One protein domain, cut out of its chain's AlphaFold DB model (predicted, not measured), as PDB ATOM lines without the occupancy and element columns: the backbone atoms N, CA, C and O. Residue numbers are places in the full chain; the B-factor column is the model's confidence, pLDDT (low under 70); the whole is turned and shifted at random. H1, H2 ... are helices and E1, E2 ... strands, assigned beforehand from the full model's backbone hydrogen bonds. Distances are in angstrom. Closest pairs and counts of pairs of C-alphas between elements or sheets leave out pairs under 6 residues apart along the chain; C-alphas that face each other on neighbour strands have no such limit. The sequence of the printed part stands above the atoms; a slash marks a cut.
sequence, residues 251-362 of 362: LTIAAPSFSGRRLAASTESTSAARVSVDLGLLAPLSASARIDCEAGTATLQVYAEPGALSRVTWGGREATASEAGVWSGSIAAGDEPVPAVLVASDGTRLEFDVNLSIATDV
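This is residues 251 to 362 of the 362 residues of an uncharacterized protein of Myxococcaceae bacterium (UniProt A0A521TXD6). What does the model look like? It is a sandwich of two twisted four-stranded sheets, E1 E8 E7 E5 and E2 E3 E4 E6, which come close where E5 passes E6. At one end the chain between E1 and E2 runs out through the short helix H1 to a loop, of which residues 265 to 270 stick out. What is it made of? The printed part has 112 residues, with named elements in the order E1 H1 E2 E3 E4 E5 E6 E7 E8, and is mostly strand; the first sheet is mixed and the second antiparallel. How large is it? It is compact, with a radius of gyration of the C-alphas of 14.9 A, yet elongated, spanning 48 by 28 by 22 A.

How is the sheet with the first strand built? E1, residues 252 to 254, is an edge strand parallel to E8, residues 349 to 355, with N 253 and O 353 2.8 A apart. E8 forms a hairpin with E7, residues 338 to 344, where N 340 and O 352 are 2.8 A apart; E7 is antiparallel to the edge strand E5, residues 309 to 314, with N 313 and O 341 2.8 A apart. What follows E1? H1, residues 260 to 264, is on neither sheet, and its O i to N i+4 pair is within hydrogen-bond range. How is the other sheet built? E2, residues 275 to 281, E3, residues 287 to 294, and E4, residues 297 to 304, form a meander, each strand the antiparallel neighbour of the one before, with N 277 and O 291 2.8 A apart and N 290 and O 301 2.9 A apart. E4 is also antiparallel to the edge strand E6, residues 326 to 332, with N 300 and O 329 2.9 A apart. How do the sheets meet? They are face to face, their best planes 15 degrees apart, and the closest C-alphas of E5 and E6, Trp 314 and Gly 329, are 6.1 A apart.

Where do the elements begin and end? C-alpha 252 of E1 is at (-48.477, 1.539, -8.157), and C-alpha 355 of E8 is at (-48.821, 4.452, -14.004). Which strands are long? E3 measures 23.1 A from first to last C-alpha, E4 22.8 A and E6 20.3 A.

Is anything missing or far-reaching? The printed part has no cut; the C-alphas farthest apart, those of Glu 268 and Asp 346, are 49.2 A apart. Which link is long? That from E5 to E6 is long, with 11 residues. Where is confidence low? The pLDDT is under 70 at residues 254 to 274, 324, 335 and 357 to 362.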
ATOM      1  N   LEU A 251     -48.419  -2.488  -5.599       78.75
ATOM      2  CA  LEU A 251     -47.614  -1.278  -5.682       78.75
ATOM      3  C   LEU A 251     -47.873  -0.552  -6.999       78.75
ATOM      4  O   LEU A 251     -47.538  -1.095  -8.042       78.75
ATOM      5  N   THR A 252     -48.386   0.677  -6.964       79.25
ATOM      6  CA  THR A 252     -48.477   1.539  -8.157       79.25
ATOM      7  C   THR A 252     -47.571   2.753  -8.021       79.25
ATOM      8  O   THR A 252     -47.792   3.593  -7.151       79.25
ATOM      9  N   ILE A 253     -46.575   2.873  -8.891       76.50
ATOM     10  CA  ILE A 253     -45.674   4.024  -8.941       76.50
ATOM     11  C   ILE A 253     -46.283   5.085  -9.847       76.50
ATOM     12  O   ILE A 253     -46.642   4.799 -10.991       76.50
ATOM     13  N   ALA A 254     -46.383   6.313  -9.349       68.50
ATOM     14  CA  ALA A 254     -46.773   7.443 -10.181       68.50
ATOM     15  C   ALA A 254     -45.554   7.964 -10.954       68.50
ATOM     16  O   ALA A 254     -44.591   8.429 -10.346       68.50
ATOM     17  N   ALA A 255     -45.607   7.905 -12.284       64.44
ATOM     18  CA  ALA A 255     -44.676   8.618 -13.150       64.44
ATOM     19  C   ALA A 255     -45.278   9.985 -13.549       64.44
ATOM     20  O   ALA A 255     -46.502  10.143 -13.555       64.44
ATOM     21  N   PRO A 256     -44.452  11.000 -13.860       59.88
ATOM     22  CA  PRO A 256     -44.923  12.329 -14.222       59.88
ATOM     23  C   PRO A 256     -45.750  12.286 -15.506       59.88
ATOM     24  O   PRO A 256     -45.503  11.481 -16.401       59.88
ATOM     25  N   SER A 257     -46.724  13.193 -15.590       55.84
ATOM     26  CA  SER A 257     -47.672  13.237 -16.698       55.84
ATOM     27  C   SER A 257     -47.203  14.093 -17.884       55.84
ATOM     28  O   SER A 257     -46.645  15.181 -17.702       55.84
ATOM     29  N   PHE A 258     -47.429  13.634 -19.121       58.56
ATOM     30  CA  PHE A 258     -46.960  14.295 -20.357       58.56
ATOM     31  C   PHE A 258     -48.086  15.025 -21.080       58.56
ATOM     32  O   PHE A 258     -49.045  14.365 -21.449       58.56
ATOM     33  N   SER A 259     -47.959  16.326 -21.380       50.62
ATOM     34  CA  SER A 259     -48.888  16.977 -22.316       50.62
ATOM     35  C   SER A 259     -48.411  16.845 -23.764       50.62
ATOM     36  O   SER A 259     -47.331  17.313 -24.135       50.62
ATOM     37  N   GLY A 260     -49.232  16.224 -24.617       44.56
ATOM     38  CA  GLY A 260     -48.904  15.998 -26.034       44.56
ATOM     39  C   GLY A 260     -48.677  17.284 -26.848       44.56
ATOM     40  O   GLY A 260     -47.951  17.279 -27.841       44.56
ATOM     41  N   ARG A 261     -49.231  18.427 -26.412       43.59
ATOM     42  CA  ARG A 261     -49.120  19.720 -27.115       43.59
ATOM     43  C   ARG A 261     -47.725  20.351 -27.074       43.59
ATOM     44  O   ARG A 261     -47.358  21.029 -28.031       43.59
ATOM     45  N   ARG A 262     -46.928  20.118 -26.022       44.69
ATOM     46  CA  ARG A 262     -45.549  20.647 -25.953       44.69
ATOM     47  C   ARG A 262     -44.607  19.965 -26.952       44.69
ATOM     48  O   ARG A 262     -43.640  20.585 -27.374       44.69
ATOM     49  N   LEU A 263     -44.922  18.734 -27.358       43.19
ATOM     50  CA  LEU A 263     -44.133  17.938 -28.305       43.19
ATOM     51  C   LEU A 263     -44.449  18.273 -29.773       43.19
ATOM     52  O   LEU A 263     -43.559  18.243 -30.615       43.19
ATOM     53  N   ALA A 264     -45.694  18.646 -30.093       40.00
ATOM     54  CA  ALA A 264     -46.094  18.993 -31.463       40.00
ATOM     55  C   ALA A 264     -45.638  20.396 -31.913       40.00
ATOM     56  O   ALA A 264     -45.569  20.666 -33.109       40.00
ATOM     57  N   ALA A 265     -45.324  21.292 -30.972       44.66
ATOM     58  CA  ALA A 265     -44.845  22.644 -31.273       44.66
ATOM     59  C   ALA A 265     -43.337  22.711 -31.602       44.66
ATOM     60  O   ALA A 265     -42.845  23.780 -31.954       44.66
ATOM     61  N   SER A 266     -42.600  21.598 -31.498       42.03
ATOM     62  CA  SER A 266     -41.167  21.534 -31.800       42.03
ATOM     63  C   SER A 266     -40.921  20.944 -33.197       42.03
ATOM     64  O   SER A 266     -40.433  19.826 -33.353       42.03
ATOM     65  N   THR A 267     -41.317  21.668 -34.242       39.25
ATOM     66  CA  THR A 267     -41.166  21.255 -35.651       39.25
ATOM     67  C   THR A 267     -39.783  21.539 -36.258       39.25
ATOM     68  O   THR A 267     -39.595  21.344 -37.455       39.25
ATOM     69  N   GLU A 268     -38.785  21.924 -35.462       37.72
ATOM     70  CA  GLU A 268     -37.401  22.125 -35.917       37.72
ATOM     71  C   GLU A 268     -36.435  21.240 -35.126       37.72
ATOM     72  O   GLU A 268     -36.005  21.633 -34.054       37.72
ATOM     73  N   SER A 269     -36.121  20.039 -35.637       43.25
ATOM     74  CA  SER A 269     -34.985  19.160 -35.263       43.25
ATOM     75  C   SER A 269     -34.508  19.137 -33.792       43.25
ATOM     76  O   SER A 269     -33.323  18.926 -33.523       43.25
ATOM     77  N   THR A 270     -35.395  19.358 -32.829       37.47
ATOM     78  CA  THR A 270     -35.081  19.445 -31.404       37.47
ATOM     79  C   THR A 270     -35.273  18.085 -30.760       37.47
ATOM     80  O   THR A 270     -36.328  17.474 -30.911       37.47
ATOM     81  N   SER A 271     -34.237  17.638 -30.045       42.16
ATOM     82  CA  SER A 271     -34.253  16.564 -29.045       42.16
ATOM     83  C   SER A 271     -35.655  16.369 -28.459       42.16
ATOM     84  O   SER A 271     -36.208  17.296 -27.860       42.16
ATOM     85  N   ALA A 272     -36.256  15.198 -28.691       49.41
ATOM     86  CA  ALA A 272     -37.537  14.851 -28.091       49.41
ATOM     87  C   ALA A 272     -37.412  15.068 -26.580       49.41
ATOM     88  O   ALA A 272     -36.479  14.550 -25.971       49.41
ATOM     89  N   ALA A 273     -38.291  15.886 -25.996       59.88
ATOM     90  CA  ALA A 273     -38.221  16.240 -24.584       59.88
ATOM     91  C   ALA A 273     -38.260  14.963 -23.726       59.88
ATOM     92  O   ALA A 273     -39.326  14.384 -23.517       59.88
ATOM     93  N   ARG A 274     -37.086  14.516 -23.275       69.62
ATOM     94  CA  ARG A 274     -36.909  13.351 -22.412       69.62
ATOM     95  C   ARG A 274     -37.022  13.805 -20.970       69.62
ATOM     96  O   ARG A 274     -36.320  14.722 -20.549       69.62
ATOM     97  N   VAL A 275     -37.896  13.155 -20.212       72.94
ATOM     98  CA  VAL A 275     -37.973  13.330 -18.761       72.94
ATOM     99  C   VAL A 275     -37.433  12.074 -18.117       72.94
ATOM    100  O   VAL A 275     -37.889  10.973 -18.416       72.94
ATOM    101  N   SER A 276     -36.467  12.259 -17.231       75.88
ATOM    102  CA  SER A 276     -35.907  11.190 -16.427       75.88
ATOM    103  C   SER A 276     -36.455  11.257 -15.017       75.88
ATOM    104  O   SER A 276     -36.419  12.312 -14.388       75.88
ATOM    105  N   VAL A 277     -36.900  10.115 -14.512       78.00
ATOM    106  CA  VAL A 277     -37.313   9.936 -13.128       78.00
ATOM    107  C   VAL A 277     -36.454   8.860 -12.512       78.00
ATOM    108  O   VAL A 277     -36.499   7.706 -12.936       78.00
ATOM    109  N   ASP A 278     -35.691   9.241 -11.498       81.88
ATOM    110  CA  ASP A 278     -35.005   8.271 -10.662       81.88
ATOM    111  C   ASP A 278     -36.007   7.665  -9.671       81.88
ATOM    112  O   ASP A 278     -36.725   8.385  -8.972       81.88
ATOM    113  N   LEU A 279     -36.101   6.337  -9.655       82.88
ATOM    114  CA  LEU A 279     -36.897   5.590  -8.685       82.88
ATOM    115  C   LEU A 279     -36.067   5.196  -7.457       82.88
ATOM    116  O   LEU A 279     -36.626   4.660  -6.499       82.88
ATOM    117  N   GLY A 280     -34.757   5.429  -7.465       83.56
ATOM    118  CA  GLY A 280     -33.856   5.034  -6.398       83.56
ATOM    119  C   GLY A 280     -33.823   3.518  -6.203       83.56
ATOM    120  O   GLY A 280     -33.958   2.732  -7.145       83.56
ATOM    121  N   LEU A 281     -33.622   3.095  -4.956       83.62
ATOM    122  CA  LEU A 281     -33.456   1.694  -4.577       83.62
ATOM    123  C   LEU A 281     -34.746   0.868  -4.753       83.62
ATOM    124  O   LEU A 281     -35.800   1.181  -4.204       83.62
ATOM    125  N   LEU A 282     -34.634  -0.290  -5.402       85.50
ATOM    126  CA  LEU A 282     -35.699  -1.276  -5.580       85.50
ATOM    127  C   LEU A 282     -35.685  -2.355  -4.490       85.50
ATOM    128  O   LEU A 282     -35.679  -3.556  -4.769       85.50
ATOM    129  N   ALA A 283     -35.700  -1.947  -3.220       78.81
ATOM    130  CA  ALA A 283     -35.703  -2.898  -2.110       78.81
ATOM    131  C   ALA A 283     -36.880  -3.898  -2.239       78.81
ATOM    132  O   ALA A 283     -37.995  -3.497  -2.587       78.81
ATOM    133  N   PRO A 284     -36.702  -5.193  -1.910       78.38
ATOM    134  CA  PRO A 284     -35.524  -5.799  -1.285       78.38
ATOM    135  C   PRO A 284     -34.397  -6.172  -2.262       78.38
ATOM    136  O   PRO A 284     -33.393  -6.715  -1.816       78.38
ATOM    137  N   LEU A 285     -34.553  -5.913  -3.561       81.88
ATOM    138  CA  LEU A 285     -33.505  -6.183  -4.536       81.88
ATOM    139  C   LEU A 285     -32.359  -5.186  -4.342       81.88
ATOM    140  O   LEU A 285     -32.586  -3.995  -4.115       81.88
ATOM    141  N   SER A 286     -31.124  -5.665  -4.471       78.25
ATOM    142  CA  SER A 286     -29.927  -4.821  -4.555       78.25
ATOM    143  C   SER A 286     -29.814  -4.214  -5.958       78.25
ATOM    144  O   SER A 286     -28.890  -4.518  -6.708       78.25
ATOM    145  N   ALA A 287     -30.815  -3.422  -6.333       79.75
ATOM    146  CA  ALA A 287     -30.928  -2.781  -7.634       79.75
ATOM    147  C   ALA A 287     -31.508  -1.374  -7.478       79.75
ATOM    148  O   ALA A 287     -32.243  -1.113  -6.527       79.75
ATOM    149  N   SER A 288     -31.218  -0.486  -8.419       85.44
ATOM    150  CA  SER A 288     -31.903   0.799  -8.577       85.44
ATOM    151  C   SER A 288     -32.594   0.859  -9.931       85.44
ATOM    152  O   SER A 288     -32.318   0.032 -10.806       85.44
ATOM    153  N   ALA A 289     -33.514   1.800 -10.116       85.44
ATOM    154  CA  ALA A 289     -34.121   1.995 -11.419       85.44
ATOM    155  C   ALA A 289     -34.364   3.452 -11.759       85.44
ATOM    156  O   ALA A 289     -34.632   4.282 -10.901       85.44
ATOM    157  N   ARG A 290     -34.347   3.707 -13.058       87.94
ATOM    158  CA  ARG A 290     -34.669   4.979 -13.676       87.94
ATOM    159  C   ARG A 290     -35.706   4.735 -14.754       87.94
ATOM    160  O   ARG A 290     -35.648   3.739 -15.475       87.94
ATOM    161  N   ILE A 291     -36.659   5.646 -14.865       85.19
ATOM    162  CA  ILE A 291     -37.613   5.669 -15.964       85.19
ATOM    163  C   ILE A 291     -37.312   6.889 -16.811       85.19
ATOM    164  O   ILE A 291     -37.399   8.023 -16.348       85.19
ATOM    165  N   ASP A 292     -36.984   6.636 -18.067       83.06
ATOM    166  CA  ASP A 292     -36.863   7.663 -19.082       83.06
ATOM    167  C   ASP A 292     -38.103   7.644 -19.960       83.06
ATOM    168  O   ASP A 292     -38.419   6.641 -20.602       83.06
ATOM    169  N   CYS A 293     -38.802   8.765 -19.998       77.38
ATOM    170  CA  CYS A 293     -39.989   8.922 -20.813       77.38
ATOM    171  C   CYS A 293     -39.720   9.880 -21.966       77.38
ATOM    172  O   CYS A 293     -39.202  10.982 -21.769       77.38
ATOM    173  N   GLU A 294     -40.136   9.461 -23.153       76.44
ATOM    174  CA  GLU A 294     -40.076  10.213 -24.399       76.44
ATOM    175  C   GLU A 294     -41.465  10.222 -25.057       76.44
ATOM    176  O   GLU A 294     -42.432   9.642 -24.552       76.44
ATOM    177  N   ALA A 295     -41.605  10.915 -26.188       70.50
ATOM    178  CA  ALA A 295     -42.880  11.019 -26.891       70.50
ATOM    179  C   ALA A 295     -43.427   9.631 -27.278       70.50
ATOM    180  O   ALA A 295     -42.937   8.988 -28.203       70.50
ATOM    181  N   GLY A 296     -44.477   9.190 -26.578       71.31
ATOM    182  CA  GLY A 296     -45.159   7.924 -26.848       71.31
ATOM    183  C   GLY A 296     -44.429   6.675 -26.349       71.31
ATOM    184  O   GLY A 296     -44.936   5.576 -26.567       71.31
ATOM    185  N   THR A 297     -43.290   6.804 -25.662       80.75
ATOM    186  CA  THR A 297     -42.520   5.665 -25.144       80.75
ATOM    187  C   THR A 297     -42.012   5.906 -23.727       80.75
ATOM    188  O   THR A 297     -41.687   7.023 -23.332       80.75
ATOM    189  N   ALA A 298     -41.919   4.829 -22.952       84.19
ATOM    190  CA  ALA A 298     -41.255   4.831 -21.655       84.19
ATOM    191  C   ALA A 298     -40.263   3.677 -21.586       84.19
ATOM    192  O   ALA A 298     -40.600   2.530 -21.899       84.19
ATOM    193  N   THR A 299     -39.047   3.993 -21.163       87.31
ATOM    194  CA  THR A 299     -37.949   3.050 -21.001       87.31
ATOM    195  C   THR A 299     -37.632   2.907 -19.525       87.31
ATOM    196  O   THR A 299     -37.247   3.871 -18.869       87.31
ATOM    197  N   LEU A 300     -37.786   1.692 -19.008       88.56
ATOM    198  CA  LEU A 300     -37.306   1.322 -17.687       88.56
ATOM    199  C   LEU A 300     -35.853   0.862 -17.817       88.56
ATOM    200  O   LEU A 300     -35.563  -0.068 -18.573       88.56
ATOM    201  N   GLN A 301     -34.967   1.493 -17.056       91.38
ATOM    202  CA  GLN A 301     -33.593   1.058 -16.848       91.38
ATOM    203  C   GLN A 301     -33.452   0.570 -15.409       91.38
ATOM    204  O   GLN A 301     -33.787   1.292 -14.474       91.38
ATOM    205  N   VAL A 302     -32.980  -0.660 -15.229       88.88
ATOM    206  CA  VAL A 302     -32.692  -1.247 -13.918       88.88
ATOM    207  C   VAL A 302     -31.197  -1.499 -13.825       88.88
ATOM    208  O   VAL A 302     -30.638  -2.209 -14.661       88.88
ATOM    209  N   TYR A 303     -30.565  -0.951 -12.798       86.56
ATOM    210  CA  TYR A 303     -29.144  -1.115 -12.522       86.56
ATOM    211  C   TYR A 303     -28.982  -2.081 -11.354       86.56
ATOM    212  O   TYR A 303     -29.465  -1.815 -10.252       86.56
ATOM    213  N   ALA A 304     -28.317  -3.207 -11.588       79.56
ATOM    214  CA  ALA A 304     -28.018  -4.203 -10.567       79.56
ATOM    215  C   ALA A 304     -26.584  -4.722 -10.730       79.56
ATOM    216  O   ALA A 304     -25.971  -4.548 -11.785       79.56
ATOM    217  N   GLU A 305     -26.049  -5.393  -9.704       72.38
ATOM    218  CA  GLU A 305     -24.775  -6.106  -9.862       72.38
ATOM    219  C   GLU A 305     -24.901  -7.139 -11.001       72.38
ATOM    220  O   GLU A 305     -25.949  -7.790 -11.129       72.38
ATOM    221  N   PRO A 306     -23.863  -7.330 -11.837       76.31
ATOM    222  CA  PRO A 306     -23.877  -8.363 -12.863       76.31
ATOM    223  C   PRO A 306     -24.222  -9.734 -12.271       76.31
ATOM    224  O   PRO A 306     -23.585 -10.211 -11.332       76.31
ATOM    225  N   GLY A 307     -25.269 -10.361 -12.808       75.25
ATOM    226  CA  GLY A 307     -25.774 -11.640 -12.309       75.25
ATOM    227  C   GLY A 307     -26.569 -11.569 -11.001       75.25
ATOM    228  O   GLY A 307     -26.954 -12.624 -10.505       75.25
ATOM    229  N   ALA A 308     -26.864 -10.390 -10.440       78.62
ATOM    230  CA  ALA A 308     -27.777 -10.265  -9.295       78.62
ATOM    231  C   ALA A 308     -29.247 -10.415  -9.691       78.62
ATOM    232  O   ALA A 308     -30.048 -10.883  -8.883       78.62
ATOM    233  N   LEU A 309     -29.600 -10.052 -10.926       89.56
ATOM    234  CA  LEU A 309     -30.921 -10.285 -11.501       89.56
ATOM    235  C   LEU A 309     -30.861 -11.438 -12.498       89.56
ATOM    236  O   LEU A 309     -29.948 -11.516 -13.317       89.56
ATOM    237  N   SER A 310     -31.856 -12.317 -12.424       92.94
ATOM    238  CA  SER A 310     -32.049 -13.431 -13.352       92.94
ATOM    239  C   SER A 310     -33.094 -13.117 -14.417       92.94
ATOM    240  O   SER A 310     -33.046 -13.688 -15.504       92.94
ATOM    241  N   ARG A 311     -34.040 -12.215 -14.120       95.06
ATOM    242  CA  ARG A 311     -35.090 -11.809 -15.057       95.06
ATOM    243  C   ARG A 311     -35.629 -10.425 -14.726       95.06
ATOM    244  O   ARG A 311     -35.955 -10.147 -13.573       95.06
ATOM    245  N   VAL A 312     -35.837  -9.609 -15.753       95.19
ATOM    246  CA  VAL A 312     -36.597  -8.357 -15.664       95.19
ATOM    247  C   VAL A 312     -37.625  -8.341 -16.787       95.19
ATOM    248  O   VAL A 312     -37.275  -8.530 -17.947       95.19
ATOM    249  N   THR A 313     -38.896  -8.126 -16.455       95.88
ATOM    250  CA  THR A 313     -39.966  -7.941 -17.439       95.88
ATOM    251  C   THR A 313     -40.684  -6.624 -17.222       95.88
ATOM    252  O   THR A 313     -40.953  -6.246 -16.084       95.88
ATOM    253  N   TRP A 314     -41.053  -5.974 -18.318       92.31
ATOM    254  CA  TRP A 314     -41.700  -4.673 -18.357       92.31
ATOM    255  C   TRP A 314     -42.814  -4.691 -19.407       92.31
ATOM    256  O   TRP A 314     -42.572  -5.019 -20.570       92.31
ATOM    257  N   GLY A 315     -44.061  -4.449 -18.990       88.19
ATOM    258  CA  GLY A 315     -45.236  -4.606 -19.857       88.19
ATOM    259  C   GLY A 315     -45.394  -6.030 -20.407       88.19
ATOM    260  O   GLY A 315     -45.814  -6.220 -21.545       88.19
ATOM    261  N   GLY A 316     -44.958  -7.037 -19.641       87.31
ATOM    262  CA  GLY A 316     -44.941  -8.443 -20.063       87.31
ATOM    263  C   GLY A 316     -43.839  -8.816 -21.065       87.31
ATOM    264  O   GLY A 316     -43.765  -9.974 -21.473       87.31
ATOM    265  N   ARG A 317     -42.968  -7.875 -21.451       91.31
ATOM    266  CA  ARG A 317     -41.807  -8.125 -22.318       91.31
ATOM    267  C   ARG A 317     -40.543  -8.265 -21.491       91.31
ATOM    268  O   ARG A 317     -40.354  -7.525 -20.533       91.31
ATOM    269  N   GLU A 318     -39.673  -9.192 -21.863       93.50
ATOM    270  CA  GLU A 318     -38.371  -9.338 -21.213       93.50
ATOM    271  C   GLU A 318     -37.452  -8.169 -21.588       93.50
ATOM    272  O   GLU A 318     -37.347  -7.792 -22.758       93.50
ATOM    273  N   ALA A 319     -36.836  -7.558 -20.579       93.19
ATOM    274  CA  ALA A 319     -35.867  -6.491 -20.764       93.19
ATOM    275  C   ALA A 319     -34.540  -7.071 -21.269       93.19
ATOM    276  O   ALA A 319     -34.155  -8.189 -20.934       93.19
ATOM    277  N   THR A 320     -33.821  -6.292 -22.069       92.62
ATOM    278  CA  THR A 320     -32.492  -6.670 -22.553       92.62
ATOM    279  C   THR A 320     -31.465  -6.426 -21.456       92.62
ATOM    280  O   THR A 320     -31.355  -5.305 -20.962       92.62
ATOM    281  N   ALA A 321     -30.724  -7.467 -21.082       88.94
ATOM    282  CA  ALA A 321     -29.607  -7.370 -20.152       88.94
ATOM    283  C   ALA A 321     -28.310  -7.019 -20.891       88.94
ATOM    284  O   ALA A 321     -28.014  -7.573 -21.949       88.94
ATOM    285  N   SER A 322     -27.519  -6.133 -20.301       80.75
ATOM    286  CA  SER A 322     -26.137  -5.864 -20.700       80.75
ATOM    287  C   SER A 322     -25.154  -6.636 -19.815       80.75
ATOM    288  O   SER A 322     -25.464  -6.977 -18.671       80.75
ATOM    289  N   GLU A 323     -23.933  -6.852 -20.309       70.44
ATOM    290  CA  GLU A 323     -22.838  -7.437 -19.513       70.44
ATOM    291  C   GLU A 323     -22.486  -6.576 -18.286       70.44
ATOM    292  O   GLU A 323     -22.017  -7.089 -17.273       70.44
ATOM    293  N   ALA A 324     -22.804  -5.280 -18.338       63.12
ATOM    294  CA  ALA A 324     -22.632  -4.328 -17.249       63.12
ATOM    295  C   ALA A 324     -23.744  -4.396 -16.181       63.12
ATOM    296  O   ALA A 324     -23.795  -3.537 -15.312       63.12
ATOM    297  N   GLY A 325     -24.668  -5.363 -16.214       73.06
ATOM    298  CA  GLY A 325     -25.718  -5.487 -15.188       73.06
ATOM    299  C   GLY A 325     -26.849  -4.455 -15.296       73.06
ATOM    300  O   GLY A 325     -27.666  -4.330 -14.382       73.06
ATOM    301  N   VAL A 326     -26.932  -3.738 -16.420       84.62
ATOM    302  CA  VAL A 326     -28.073  -2.873 -16.752       84.62
ATOM    303  C   VAL A 326     -29.100  -3.667 -17.543       84.62
ATOM    304  O   VAL A 326     -28.749  -4.294 -18.545       84.62
ATOM    305  N   TRP A 327     -30.357  -3.605 -17.116       92.50
ATOM    306  CA  TRP A 327     -31.503  -4.157 -17.830       92.50
ATOM    307  C   TRP A 327     -32.351  -3.022 -18.381       92.50
ATOM    308  O   TRP A 327     -32.761  -2.139 -17.630       92.50
ATOM    309  N   SER A 328     -32.645  -3.049 -19.677       92.25
ATOM    310  CA  SER A 328     -33.446  -2.016 -20.334       92.25
ATOM    311  C   SER A 328     -34.637  -2.612 -21.070       92.25
ATOM    312  O   SER A 328     -34.481  -3.549 -21.856       92.25
ATOM    313  N   GLY A 329     -35.818  -2.043 -20.861       90.00
ATOM    314  CA  GLY A 329     -37.026  -2.409 -21.595       90.00
ATOM    315  C   GLY A 329     -37.861  -1.179 -21.918       90.00
ATOM    316  O   GLY A 329     -38.026  -0.307 -21.068       90.00
ATOM    317  N   SER A 330     -38.412  -1.126 -23.129       89.56
ATOM    318  CA  SER A 330     -39.245  -0.010 -23.586       89.56
ATOM    319  C   SER A 330     -40.655  -0.473 -23.932       89.56
ATOM    320  O   SER A 330     -40.862  -1.550 -24.502       89.56
ATOM    321  N   ILE A 331     -41.629   0.372 -23.620       87.00
ATOM    322  CA  ILE A 331     -43.042   0.177 -23.954       87.00
ATOM    323  C   ILE A 331     -43.611   1.437 -24.594       87.00
ATOM    324  O   ILE A 331     -43.044   2.523 -24.460       87.00
ATOM    325  N   ALA A 332     -44.761   1.291 -25.249       82.44
ATOM    326  CA  ALA A 332     -45.578   2.436 -25.608       82.44
ATOM    327  C   ALA A 332     -46.182   3.047 -24.337       82.44
ATOM    328  O   ALA A 332     -46.654   2.317 -23.463       82.44
ATOM    329  N   ALA A 333     -46.156   4.370 -24.236       72.56
ATOM    330  CA  ALA A 333     -46.856   5.075 -23.174       72.56
ATOM    331  C   ALA A 333     -48.379   4.968 -23.402       72.56
ATOM    332  O   ALA A 333     -48.843   5.004 -24.544       72.56
ATOM    333  N   GLY A 334     -49.151   4.827 -22.325       70.50
ATOM    334  CA  GLY A 334     -50.601   4.666 -22.376       70.50
ATOM    335  C   GLY A 334     -51.242   4.835 -21.001       70.50
ATOM    336  O   GLY A 334     -50.543   4.886 -19.994       70.50
ATOM    337  N   ASP A 335     -52.572   4.916 -20.975       67.31
ATOM    338  CA  ASP A 335     -53.342   5.230 -19.760       67.31
ATOM    339  C   ASP A 335     -53.474   4.044 -18.786       67.31
ATOM    340  O   ASP A 335     -53.934   4.209 -17.655       67.31
ATOM    341  N   GLU A 336     -53.081   2.842 -19.214       81.00
ATOM    342  CA  GLU A 336     -53.096   1.647 -18.375       81.00
ATOM    343  C   GLU A 336     -51.788   1.505 -17.578       81.00
ATOM    344  O   GLU A 336     -50.701   1.708 -18.132       81.00
ATOM    345  N   PRO A 337     -51.856   1.119 -16.289       85.06
ATOM    346  CA  PRO A 337     -50.672   0.791 -15.512       85.06
ATOM    347  C   PRO A 337     -49.883  -0.356 -16.145       85.06
ATOM    348  O   PRO A 337     -50.439  -1.356 -16.599       85.06
ATOM    349  N   VAL A 338     -48.563  -0.218 -16.142       88.12
ATOM    350  CA  VAL A 338     -47.656  -1.158 -16.792       88.12
ATOM    351  C   VAL A 338     -47.019  -2.043 -15.733       88.12
ATOM    352  O   VAL A 338     -46.308  -1.517 -14.873       88.12
ATOM    353  N   PRO A 339     -47.193  -3.370 -15.811       91.25
ATOM    354  CA  PRO A 339     -46.591  -4.272 -14.845       91.25
ATOM    355  C   PRO A 339     -45.084  -4.416 -15.076       91.25
ATOM    356  O   PRO A 339     -44.615  -4.657 -16.196       91.25
ATOM    357  N   ALA A 340     -44.336  -4.344 -13.982       91.88
ATOM    358  CA  ALA A 340     -42.924  -4.666 -13.876       91.88
ATOM    359  C   ALA A 340     -42.734  -5.878 -12.968       91.88
ATOM    360  O   ALA A 340     -43.298  -5.953 -11.874       91.88
ATOM    361  N   VAL A 341     -41.886  -6.810 -13.398       95.00
ATOM    362  CA  VAL A 341     -41.464  -7.939 -12.567       95.00
ATOM    363  C   VAL A 341     -39.958  -8.059 -12.636       95.00
ATOM    364  O   VAL A 341     -39.393  -8.247 -13.710       95.00
ATOM    365  N   LEU A 342     -39.312  -7.987 -11.483       94.88
ATOM    366  CA  LEU A 342     -37.882  -8.205 -11.336       94.88
ATOM    367  C   LEU A 342     -37.668  -9.443 -10.469       94.88
ATOM    368  O   LEU A 342     -38.319  -9.619  -9.438       94.88
ATOM    369  N   VAL A 343     -36.757 -10.310 -10.894       95.06
ATOM    370  CA  VAL A 343     -36.391 -11.537 -10.186       95.06
ATOM    371  C   VAL A 343     -34.883 -11.542  -9.989       95.06
ATOM    372  O   VAL A 343     -34.125 -11.492 -10.958       95.06
ATOM    373  N   ALA A 344     -34.448 -11.600  -8.735       90.00
ATOM    374  CA  ALA A 344     -33.056 -11.800  -8.371       90.00
ATOM    375  C   ALA A 344     -32.602 -13.238  -8.651       90.00
ATOM    376  O   ALA A 344     -33.405 -14.163  -8.795       90.00
ATOM    377  N   SER A 345     -31.294 -13.445  -8.709       86.25
ATOM    378  CA  SER A 345     -30.695 -14.773  -8.887       86.25
ATOM    379  C   SER A 345     -30.883 -15.692  -7.680       86.25
ATOM    380  O   SER A 345     -30.836 -16.909  -7.828       86.25
ATOM    381  N   ASP A 346     -31.157 -15.129  -6.501       81.31
ATOM    382  CA  ASP A 346     -31.535 -15.878  -5.297       81.31
ATOM    383  C   ASP A 346     -33.036 -16.238  -5.244       81.31
ATOM    384  O   ASP A 346     -33.495 -16.867  -4.293       81.31
ATOM    385  N   GLY A 347     -33.806 -15.854  -6.271       88.75
ATOM    386  CA  GLY A 347     -35.246 -16.086  -6.367       88.75
ATOM    387  C   GLY A 347     -36.114 -14.992  -5.741       88.75
ATOM    388  O   GLY A 347     -37.341 -15.064  -5.865       88.75
ATOM    389  N   THR A 348     -35.528 -13.965  -5.117       87.06
ATOM    390  CA  THR A 348     -36.281 -12.815  -4.597       87.06
ATOM    391  C   THR A 348     -37.021 -12.123  -5.737       87.06
ATOM    392  O   THR A 348     -36.432 -11.780  -6.760       87.06
ATOM    393  N   ARG A 349     -38.326 -11.906  -5.568       92.62
ATOM    394  CA  ARG A 349     -39.199 -11.333  -6.597       92.62
ATOM    395  C   ARG A 349     -39.767  -9.998  -6.140       92.62
ATOM    396  O   ARG A 349     -40.239  -9.878  -5.011       92.62
ATOM    397  N   LEU A 350     -39.747  -9.019  -7.037       91.06
ATOM    398  CA  LEU A 350     -40.368  -7.714  -6.853       91.06
ATOM    399  C   LEU A 350     -41.344  -7.450  -7.999       91.06
ATOM    400  O   LEU A 350     -40.970  -7.549  -9.166       91.06
ATOM    401  N   GLU A 351     -42.582  -7.114  -7.650       92.19
ATOM    402  CA  GLU A 351     -43.655  -6.800  -8.593       92.19
ATOM    403  C   GLU A 351     -44.244  -5.437  -8.267       92.19
ATOM    404  O   GLU A 351     -44.457  -5.114  -7.095       92.19
ATOM    405  N   PHE A 352     -44.489  -4.644  -9.302       90.38
ATOM    406  CA  PHE A 352     -45.136  -3.348  -9.184       90.38
ATOM    407  C   PHE A 352     -45.699  -2.913 -10.530       90.38
ATOM    408  O   PHE A 352     -45.188  -3.310 -11.572       90.38
ATOM    409  N   ASP A 353     -46.707  -2.057 -10.498       89.19
ATOM    410  CA  ASP A 353     -47.192  -1.347 -11.669       89.19
ATOM    411  C   ASP A 353     -46.622   0.061 -11.704       89.19
ATOM    412  O   ASP A 353     -46.428   0.712 -10.674       89.19
ATOM    413  N   VAL A 354     -46.427   0.573 -12.908       82.94
ATOM    414  CA  VAL A 354     -46.104   1.977 -13.129       82.94
ATOM    415  C   VAL A 354     -47.232   2.615 -13.905       82.94
ATOM    416  O   VAL A 354     -47.567   2.185 -15.005       82.94
ATOM    417  N   ASN A 355     -47.815   3.659 -13.330       79.56
ATOM    418  CA  ASN A 355     -48.821   4.452 -14.004       79.56
ATOM    419  C   ASN A 355     -48.132   5.560 -14.805       79.56
ATOM    420  O   ASN A 355     -47.615   6.526 -14.236       79.56
ATOM    421  N   LEU A 356     -48.114   5.389 -16.124       72.38
ATOM    422  CA  LEU A 356     -47.573   6.340 -17.088       72.38
ATOM    423  C   LEU A 356     -48.702   7.226 -17.630       72.38
ATOM    424  O   LEU A 356     -49.022   7.177 -18.811       72.38
ATOM    425  N   SER A 357     -49.334   8.041 -16.786       59.47
ATOM    426  CA  SER A 357     -50.449   8.876 -17.246       59.47
ATOM    427  C   SER A 357     -49.976   9.920 -18.264       59.47
ATOM    428  O   SER A 357     -49.262  10.855 -17.901       59.47
ATOM    429  N   ILE A 358     -50.391   9.828 -19.526       52.06
ATOM    430  CA  ILE A 358     -50.193  10.906 -20.502       52.06
ATOM    431  C   ILE A 358     -51.329  11.912 -20.289       52.06
ATOM    432  O   ILE A 358     -52.499  11.564 -20.411       52.06
ATOM    433  N   ALA A 359     -51.016  13.169 -19.971       46.28
ATOM    434  CA  ALA A 359     -52.005  14.239 -20.004       46.28
ATOM    435  C   ALA A 359     -52.397  14.490 -21.465       46.28
ATOM    436  O   ALA A 359     -51.736  15.204 -22.223       46.28
ATOM    437  N   THR A 360     -53.497  13.885 -21.888       38.41
ATOM    438  CA  THR A 360     -54.205  14.320 -23.085       38.41
ATOM    439  C   THR A 360     -54.962  15.598 -22.725       38.41
ATOM    440  O   THR A 360     -56.083  15.557 -22.234       38.41
ATOM    441  N   ASP A 361     -54.323  16.758 -22.903       40.34
ATOM    442  CA  ASP A 361     -55.040  18.035 -22.834       40.34
ATOM    443  C   ASP A 361     -56.127  18.032 -23.927       40.34
ATOM    444  O   ASP A 361     -55.800  18.028 -25.119       40.34
ATOM    445  N   VAL A 362     -57.399  17.995 -23.506       32.66
ATOM    446  CA  VAL A 362     -58.590  18.192 -24.357       32.66
ATOM    447  C   VAL A 362     -58.638  19.624 -24.882       32.66
ATOM    448  O   VAL A 362     -58.401  20.562 -24.085       32.66
TER     449      VAL A 362